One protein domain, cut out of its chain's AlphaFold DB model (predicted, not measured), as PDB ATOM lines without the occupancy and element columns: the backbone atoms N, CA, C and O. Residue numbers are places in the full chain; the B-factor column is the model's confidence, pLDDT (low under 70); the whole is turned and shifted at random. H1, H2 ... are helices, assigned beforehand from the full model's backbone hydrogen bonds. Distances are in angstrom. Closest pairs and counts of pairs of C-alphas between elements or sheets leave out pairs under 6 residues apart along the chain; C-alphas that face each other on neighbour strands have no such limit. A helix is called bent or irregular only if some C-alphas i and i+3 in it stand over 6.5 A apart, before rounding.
ATOM      1  N   LEU A  20      11.559  70.549  54.729       66.94
ATOM      2  CA  LEU A  20      11.763  71.334  55.935       66.94
ATOM      3  C   LEU A  20      10.495  72.095  56.323       66.94
ATOM      4  O   LEU A  20      10.076  71.990  57.473       66.94
ATOM      5  N   ILE A  21       9.843  72.785  55.380       70.44
ATOM      6  CA  ILE A  21       8.604  73.533  55.634       70.44
ATOM      7  C   ILE A  21       7.505  72.571  56.101       70.44
ATOM      8  O   ILE A  21       6.951  72.806  57.176       70.44
ATOM      9  N   PRO A  22       7.245  71.425  55.438       68.06
ATOM     10  CA  PRO A  22       6.281  70.444  55.936       68.06
ATOM     11  C   PRO A  22       6.582  69.920  57.343       68.06
ATOM     12  O   PRO A  22       5.662  69.711  58.135       68.06
ATOM     13  N   LYS A  23       7.859  69.718  57.692       69.75
ATOM     14  CA  LYS A  23       8.252  69.292  59.043       69.75
ATOM     15  C   LYS A  23       8.057  70.393  60.080       69.75
ATOM     16  O   LYS A  23       7.550  70.102  61.158       69.75
ATOM     17  N   MET A  24       8.416  71.635  59.758       69.88
ATOM     18  CA  MET A  24       8.204  72.787  60.638       69.88
ATOM     19  C   MET A  24       6.717  73.007  60.910       69.88
ATOM     20  O   MET A  24       6.338  73.184  62.061       69.88
ATOM     21  N   ILE A  25       5.868  72.901  59.884       70.19
ATOM     22  CA  ILE A  25       4.411  72.971  60.040       70.19
ATOM     23  C   ILE A  25       3.910  71.875  60.982       70.19
ATOM     24  O   ILE A  25       3.153  72.165  61.900       70.19
ATOM     25  N   LYS A  26       4.353  70.622  60.800       69.31
ATOM     26  CA  LYS A  26       3.955  69.507  61.676       69.31
ATOM     27  C   LYS A  26       4.381  69.717  63.127       69.31
ATOM     28  O   LYS A  26       3.628  69.374  64.031       69.31
ATOM     29  N   VAL A  27       5.575  70.266  63.351       72.44
ATOM     30  CA  VAL A  27       6.049  70.614  64.697       72.44
ATOM     31  C   VAL A  27       5.191  71.731  65.294       72.44
ATOM     32  O   VAL A  27       4.772  71.611  66.439       72.44
ATOM     33  N   LEU A  28       4.884  72.778  64.526       71.94
ATOM     34  CA  LEU A  28       4.049  73.892  64.981       71.94
ATOM     35  C   LEU A  28       2.615  73.451  65.304       71.94
ATOM     36  O   LEU A  28       2.108  73.808  66.363       71.94
ATOM     37  N   ASP A  29       2.001  72.625  64.456       72.81
ATOM     38  CA  ASP A  29       0.693  72.013  64.722       72.81
ATOM     39  C   ASP A  29       0.732  71.126  65.979       72.81
ATOM     40  O   ASP A  29      -0.178  71.158  66.805       72.81
ATOM     41  N   GLY A  30       1.807  70.350  66.160       71.62
ATOM     42  CA  GLY A  30       2.004  69.517  67.348       71.62
ATOM     43  C   GLY A  30       2.175  70.322  68.641       71.62
ATOM     44  O   GLY A  30       1.716  69.882  69.692       71.62
ATOM     45  N   LEU A  31       2.800  71.501  68.569       71.56
ATOM     46  CA  LEU A  31       2.970  72.419  69.701       71.56
ATOM     47  C   LEU A  31       1.683  73.189  70.027       71.56
ATOM     48  O   LEU A  31       1.396  73.419  71.199       71.56
ATOM     49  N   ALA A  32       0.919  73.591  69.008       65.38
ATOM     50  CA  ALA A  32      -0.339  74.315  69.178       65.38
ATOM     51  C   ALA A  32      -1.500  73.400  69.603       65.38
ATOM     52  O   ALA A  32      -2.481  73.875  70.171       65.38
ATOM     53  N   GLY A  33      -1.402  72.091  69.337       65.00
ATOM     54  CA  GLY A  33      -2.466  71.119  69.613       65.00
ATOM     55  C   GLY A  33      -3.688  71.269  68.699       65.00
ATOM     56  O   GLY A  33      -4.639  70.496  68.806       65.00
ATOM     57  N   ASP A  34      -3.654  72.235  67.785       66.38
ATOM     58  CA  ASP A  34      -4.604  72.422  66.708       66.38
ATOM     59  C   ASP A  34      -3.843  72.600  65.387       66.38
ATOM     60  O   ASP A  34      -2.720  73.100  65.336       66.38
ATOM     61  N   HIS A  35      -4.439  72.149  64.285       71.31
ATOM     62  CA  HIS A  35      -3.855  72.248  62.945       71.31
ATOM     63  C   HIS A  35      -3.863  73.694  62.400       71.31
ATOM     64  O   HIS A  35      -4.102  73.921  61.213       71.31
ATOM     65  N   LYS A  36      -3.697  74.714  63.255       74.69
ATOM     66  CA  LYS A  36      -3.784  76.120  62.845       74.69
ATOM     67  C   LYS A  36      -2.610  76.550  61.992       74.69
ATOM     68  O   LYS A  36      -2.825  77.318  61.061       74.69
ATOM     69  N   ALA A  37      -1.393  76.098  62.292       72.00
ATOM     70  CA  ALA A  37      -0.217  76.541  61.550       72.00
ATOM     71  C   ALA A  37      -0.260  76.016  60.111       72.00
ATOM     72  O   ALA A  37      -0.018  76.769  59.167       72.00
ATOM     73  N   SER A  38      -0.654  74.754  59.933       71.94
ATOM     74  CA  SER A  38      -0.903  74.183  58.609       71.94
ATOM     75  C   SER A  38      -2.070  74.842  57.884       71.94
ATOM     76  O   SER A  38      -1.933  75.189  56.710       71.94
ATOM     77  N   SER A  39      -3.195  75.057  58.570       77.62
ATOM     78  CA  SER A  39      -4.379  75.690  57.970       77.62
ATOM     79  C   SER A  39      -4.092  77.124  57.526       77.62
ATOM     80  O   SER A  39      -4.481  77.515  56.428       77.62
ATOM     81  N   TYR A  40      -3.369  77.890  58.347       78.25
ATOM     82  CA  TYR A  40      -2.949  79.250  58.024       78.25
ATOM     83  C   TYR A  40      -2.018  79.275  56.812       78.25
ATOM     84  O   TYR A  40      -2.248  80.043  55.884       78.25
ATOM     85  N   LEU A  41      -1.009  78.396  56.767       76.50
ATOM     86  CA  LEU A  41      -0.096  78.358  55.628       76.50
ATOM     87  C   LEU A  41      -0.809  77.967  54.327       76.50
ATOM     88  O   LEU A  41      -0.535  78.564  53.289       76.50
ATOM     89  N   ILE A  42      -1.727  76.994  54.369       80.31
ATOM     90  CA  ILE A  42      -2.535  76.637  53.195       80.31
ATOM     91  C   ILE A  42      -3.330  77.851  52.712       80.31
ATOM     92  O   ILE A  42      -3.266  78.161  51.524       80.31
ATOM     93  N   ALA A  43      -4.036  78.536  53.616       79.88
ATOM     94  CA  ALA A  43      -4.839  79.704  53.268       79.88
ATOM     95  C   ALA A  43      -3.982  80.814  52.641       79.88
ATOM     96  O   ALA A  43      -4.370  81.405  51.634       79.88
ATOM     97  N   GLU A  44      -2.783  81.042  53.175       79.38
ATOM     98  CA  GLU A  44      -1.889  82.075  52.662       79.38
ATOM     99  C   GLU A  44      -1.294  81.705  51.300       79.38
ATOM    100  O   GLU A  44      -1.234  82.539  50.397       79.38
ATOM    101  N   MET A  45      -0.933  80.436  51.094       78.25
ATOM    102  CA  MET A  45      -0.496  79.940  49.787       78.25
ATOM    103  C   MET A  45      -1.620  80.003  48.741       78.25
ATOM    104  O   MET A  45      -1.366  80.371  47.594       78.25
ATOM    105  N   GLU A  46      -2.859  79.674  49.114       82.12
ATOM    106  CA  GLU A  46      -4.035  79.819  48.245       82.12
ATOM    107  C   GLU A  46      -4.292  81.284  47.885       82.12
ATOM    108  O   GLU A  46      -4.522  81.590  46.714       82.12
ATOM    109  N   ASN A  47      -4.179  82.190  48.858       81.81
ATOM    110  CA  ASN A  47      -4.312  83.626  48.643       81.81
ATOM    111  C   ASN A  47      -3.239  84.141  47.672       81.81
ATOM    112  O   ASN A  47      -3.577  84.765  46.667       81.81
ATOM    113  N   ILE A  48      -1.965  83.800  47.893       76.44
ATOM    114  CA  ILE A  48      -0.861  84.157  46.987       76.44
ATOM    115  C   ILE A  48      -1.140  83.642  45.571       76.44
ATOM    116  O   ILE A  48      -1.063  84.413  44.618       76.44
ATOM    117  N   ILE A  49      -1.534  82.370  45.419       79.00
ATOM    118  CA  ILE A  49      -1.852  81.781  44.108       79.00
ATOM    119  C   ILE A  49      -3.036  82.491  43.440       79.00
ATOM    120  O   ILE A  49      -3.009  82.701  42.229       79.00
ATOM    121  N   SER A  50      -4.054  82.889  44.208       81.12
ATOM    122  CA  SER A  50      -5.206  83.637  43.692       81.12
ATOM    123  C   SER A  50      -4.835  85.038  43.198       81.12
ATOM    124  O   SER A  50      -5.476  85.557  42.284       81.12
ATOM    125  N   GLN A  51      -3.776  85.627  43.762       80.88
ATOM    126  CA  GLN A  51      -3.274  86.948  43.396       80.88
ATOM    127  C   GLN A  51      -2.241  86.907  42.265       80.88
ATOM    128  O   GLN A  51      -2.050  87.931  41.613       80.88
ATOM    129  N   LEU A  52      -1.628  85.748  41.973       78.12
ATOM    130  CA  LEU A  52      -0.642  85.589  40.891       78.12
ATOM    131  C   LEU A  52      -1.065  86.203  39.547       78.12
ATOM    132  O   LEU A  52      -0.223  86.877  38.952       78.12
ATOM    133  N   PRO A  53      -2.321  86.058  39.068       77.44
ATOM    134  CA  PRO A  53      -2.761  86.669  37.810       77.44
ATOM    135  C   PRO A  53      -2.660  88.201  37.781       77.44
ATOM    136  O   PRO A  53      -2.605  88.780  36.704       77.44
ATOM    137  N   ASN A  54      -2.610  88.852  38.947       78.75
ATOM    138  CA  ASN A  54      -2.499  90.304  39.093       78.75
ATOM    139  C   ASN A  54      -1.051  90.773  39.334       78.75
ATOM    140  O   ASN A  54      -0.828  91.944  39.636       78.75
ATOM    141  N   THR A  55      -0.069  89.871  39.246       76.88
ATOM    142  CA  THR A  55       1.356  90.179  39.439       76.88
ATOM    143  C   THR A  55       2.116  90.169  38.116       76.88
ATOM    144  O   THR A  55       1.669  89.578  37.132       76.88
ATOM    145  N   GLU A  56       3.314  90.757  38.097       72.62
ATOM    146  CA  GLU A  56       4.234  90.679  36.950       72.62
ATOM    147  C   GLU A  56       4.607  89.227  36.589       72.62
ATOM    148  O   GLU A  56       4.892  88.921  35.434       72.62
ATOM    149  N   ALA A  57       4.530  88.309  37.560       68.31
ATOM    150  CA  ALA A  57       4.774  86.881  37.369       68.31
ATOM    151  C   ALA A  57       3.586  86.123  36.734       68.31
ATOM    152  O   ALA A  57       3.705  84.928  36.466       68.31
ATOM    153  N   SER A  58       2.455  86.790  36.466       71.38
ATOM    154  CA  SER A  58       1.265  86.191  35.831       71.38
ATOM    155  C   SER A  58       1.544  85.587  34.452       71.38
ATOM    156  O   SER A  58       0.888  84.626  34.051       71.38
ATOM    157  N   HIS A  59       2.532  86.129  33.737       74.81
ATOM    158  CA  HIS A  59       2.938  85.665  32.412       74.81
ATOM    159  C   HIS A  59       3.915  84.481  32.454       74.81
ATOM    160  O   HIS A  59       4.166  83.863  31.420       74.81
ATOM    161  N   ASP A  60       4.459  84.139  33.628       79.19
ATOM    162  CA  ASP A  60       5.355  82.999  33.794       79.19
ATOM    163  C   ASP A  60       4.564  81.751  34.221       79.19
ATOM    164  O   ASP A  60       4.258  81.503  35.396       79.19
ATOM    165  N   GLU A  61       4.239  80.918  33.230       80.00
ATOM    166  CA  GLU A  61       3.561  79.638  33.442       80.00
ATOM    167  C   GLU A  61       4.361  78.685  34.343       80.00
ATOM    168  O   GLU A  61       3.767  77.883  35.070       80.00
ATOM    169  N   ARG A  62       5.700  78.765  34.336       76.31
ATOM    170  CA  ARG A  62       6.557  77.905  35.166       76.31
ATOM    171  C   ARG A  62       6.443  78.305  36.626       76.31
ATOM    172  O   ARG A  62       6.321  77.427  37.476       76.31
ATOM    173  N   PHE A  63       6.419  79.607  36.901       74.38
ATOM    174  CA  PHE A  63       6.219  80.131  38.248       74.38
ATOM    175  C   PHE A  63       4.838  79.753  38.794       74.38
ATOM    176  O   PHE A  63       4.720  79.186  39.882       74.38
ATOM    177  N   THR A  64       3.792  79.965  37.992       76.69
ATOM    178  CA  THR A  64       2.413  79.625  38.372       76.69
ATOM    179  C   THR A  64       2.242  78.127  38.627       76.69
ATOM    180  O   THR A  64       1.567  77.720  39.578       76.69
ATOM    181  N   LYS A  65       2.866  77.281  37.799       81.25
ATOM    182  CA  LYS A  65       2.859  75.829  37.985       81.25
ATOM    183  C   LYS A  65       3.618  75.413  39.246       81.25
ATOM    184  O   LYS A  65       3.077  74.649  40.038       81.25
ATOM    185  N   ALA A  66       4.812  75.961  39.472       77.12
ATOM    186  CA  ALA A  66       5.614  75.671  40.658       77.12
ATOM    187  C   ALA A  66       4.877  76.034  41.959       77.12
ATOM    188  O   ALA A  66       4.872  75.243  42.900       77.12
ATOM    189  N   ALA A  67       4.181  77.175  41.995       75.69
ATOM    190  CA  ALA A  67       3.380  77.577  43.149       75.69
ATOM    191  C   ALA A  67       2.226  76.594  43.434       75.69
ATOM    192  O   ALA A  67       2.012  76.188  44.579       75.69
ATOM    193  N   LYS A  68       1.511  76.148  42.389       80.56
ATOM    194  CA  LYS A  68       0.437  75.143  42.510       80.56
ATOM    195  C   LYS A  68       0.967  73.779  42.965       80.56
ATOM    196  O   LYS A  68       0.366  73.156  43.842       80.56
ATOM    197  N   ASP A  69       2.098  73.339  42.418       80.00
ATOM    198  CA  ASP A  69       2.741  72.070  42.778       80.00
ATOM    199  C   ASP A  69       3.255  72.087  44.231       80.00
ATOM    200  O   ASP A  69       3.117  71.094  44.959       80.00
ATOM    201  N   ALA A  70       3.771  73.230  44.694       75.62
ATOM    202  CA  ALA A  70       4.157  73.441  46.086       75.62
ATOM    203  C   ALA A  70       2.945  73.341  47.028       75.62
ATOM    204  O   ALA A  70       2.985  72.572  47.993       75.62
ATOM    205  N   LEU A  71       1.832  74.022  46.718       81.06
ATOM    206  CA  LEU A  71       0.602  73.933  47.519       81.06
ATOM    207  C   LEU A  71       0.071  72.490  47.583       81.06
ATOM    208  O   LEU A  71      -0.290  71.999  48.654       81.06
ATOM    209  N   ALA A  72       0.058  71.781  46.452       79.44
ATOM    210  CA  ALA A  72      -0.372  70.383  46.397       79.44
ATOM    211  C   ALA A  72       0.524  69.455  47.238       79.44
ATOM    212  O   ALA A  72       0.063  68.448  47.780       79.44
ATOM    213  N   THR A  73       1.812  69.771  47.349       75.69
ATOM    214  CA  THR A  73       2.765  69.016  48.171       75.69
ATOM    215  C   THR A  73       2.535  69.263  49.659       75.69
ATOM    216  O   THR A  73       2.467  68.297  50.422       75.69
ATOM    217  N   VAL A  74       2.302  70.516  50.063       73.06
ATOM    218  CA  VAL A  74       1.954  70.867  51.450       73.06
ATOM    219  C   VAL A  74       0.665  70.160  51.877       73.06
ATOM    220  O   VAL A  74       0.685  69.445  52.878       73.06
ATOM    221  N   LYS A  75      -0.410  70.236  51.078       78.81
ATOM    222  CA  LYS A  75      -1.679  69.535  51.359       78.81
ATOM    223  C   LYS A  75      -1.490  68.020  51.526       78.81
ATOM    224  O   LYS A  75      -1.866  67.459  52.550       78.81
ATOM    225  N   ARG A  76      -0.792  67.363  50.588       76.25
ATOM    226  CA  ARG A  76      -0.491  65.916  50.675       76.25
ATOM    227  C   ARG A  76       0.354  65.543  51.894       76.25
ATOM    228  O   ARG A  76       0.209  64.449  52.437       76.25
ATOM    229  N   SER A  77       1.270  66.416  52.310       67.44
ATOM    230  CA  SER A  77       2.127  66.167  53.473       67.44
ATOM    231  C   SER A  77       1.345  66.164  54.791       67.44
ATOM    232  O   SER A  77       1.746  65.460  55.725       67.44
ATOM    233  N   LEU A  78       0.233  66.904  54.836       67.62
ATOM    234  CA  LEU A  78      -0.676  67.020  55.976       67.62
ATOM    235  C   LEU A  78      -1.702  65.880  56.004       67.62
ATOM    236  O   LEU A  78      -1.976  65.347  57.075       67.62
ATOM    237  N   ASP A  79      -2.164  65.420  54.837       66.88
ATOM    238  CA  ASP A  79      -3.039  64.239  54.722       66.88
ATOM    239  C   ASP A  79      -2.341  62.929  55.108       66.88
ATOM    240  O   ASP A  79      -2.987  61.968  55.542       66.88
ATOM    241  N   LYS A  80      -1.006  62.867  54.988       58.34
ATOM    242  CA  LYS A  80      -0.224  61.775  55.576       58.34
ATOM    243  C   LYS A  80      -0.308  61.875  57.098       58.34
ATOM    244  O   LYS A  80       0.549  62.504  57.733       58.34
TER     245      LYS A  80
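Overview. This is residues 20 to 80 of the 85 residues of an uncharacterized protein of Salmonella enterica subsp. enterica serovar Poona (UniProt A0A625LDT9). Two long helices, H2 and H4, lie side by side, run opposite ways and make the length of a rod, with the short helix H3 between them in the chain at one end. Toward the other end, H1 slants across from the first residues of H2 to the last part of H4. The printed part has 61 residues with four named helices, in the order H1, H2, H3, H4, and no named strand; the class is all helix. The whole is only just loose, close to compact, with a radius of gyration of the C-alphas of 13.0 A, and spans 40 by 17 by 16 A.

Along the chain. H2, residues 36 to 54, is 27.7 A from first to last C-alpha and begins with C-alpha 36 at (-3.784, 76.120, 62.845). It is irregular, with C-alphas 50 and 53 7.1 A apart. H4, residues 61 to 79, is 27.1 A long and ends with C-alpha 79 at (-3.039, 64.239, 54.722). H1, residues 20 to 32, is 18.2 A long and begins with C-alpha 20 at (11.763, 71.334, 55.935). H3, residues 56 to 59, is only just irregular: its first and last C-alphas are 6.9 A apart.

Arrangement. H2 and H4 touch at a shallow tilt of 16 degrees, opposite ways; their closest C-alphas, those of Met 45 and Leu 71, are 6.5 A apart. H1 touches H2 with residues 25 to 29 alone, at a steep tilt of 46 degrees, opposite ways; the closest C-alphas, those of Asp 29 and Ala 37, are 5.6 A apart. With residues 22 to 26 alone, H1 touches H4 at a steep tilt of 41 degrees, the same way; the closest C-alphas, those of Pro 22 and Val 74, are 6.2 A apart. The helix packing is mostly crossed, but only just, with one of these three pairs at a shallow tilt. H3 and H4 only just touch, only at the corner by their link, with 3 pairs of C-alphas within 8 A; the closest, those of Ala 57 and Phe 63, are 7.0 A apart. H4 is the hub, touching three helices. H3 and H2 are close but not clearly touching, with the C-alphas of Leu 52 and Ser 58 closest at 5.4 A. H1 and H3 are apart. In H1 and H4 every O i to N i+4 pair is within hydrogen-bond range, and in H2 13 of 15 are; H3 is too short for such a pair, and its one O i to N i+3 pair is not within range.

Size, cuts and confidence. The C-alphas farthest apart, those of Gly 33 and His 59, are 40.3 A apart. The printed part has no cut, and the three links are tight. The mean pLDDT of the printed part is 74.5; 13 residues are under 70, among them residues 32 to 34 and 77 to 80.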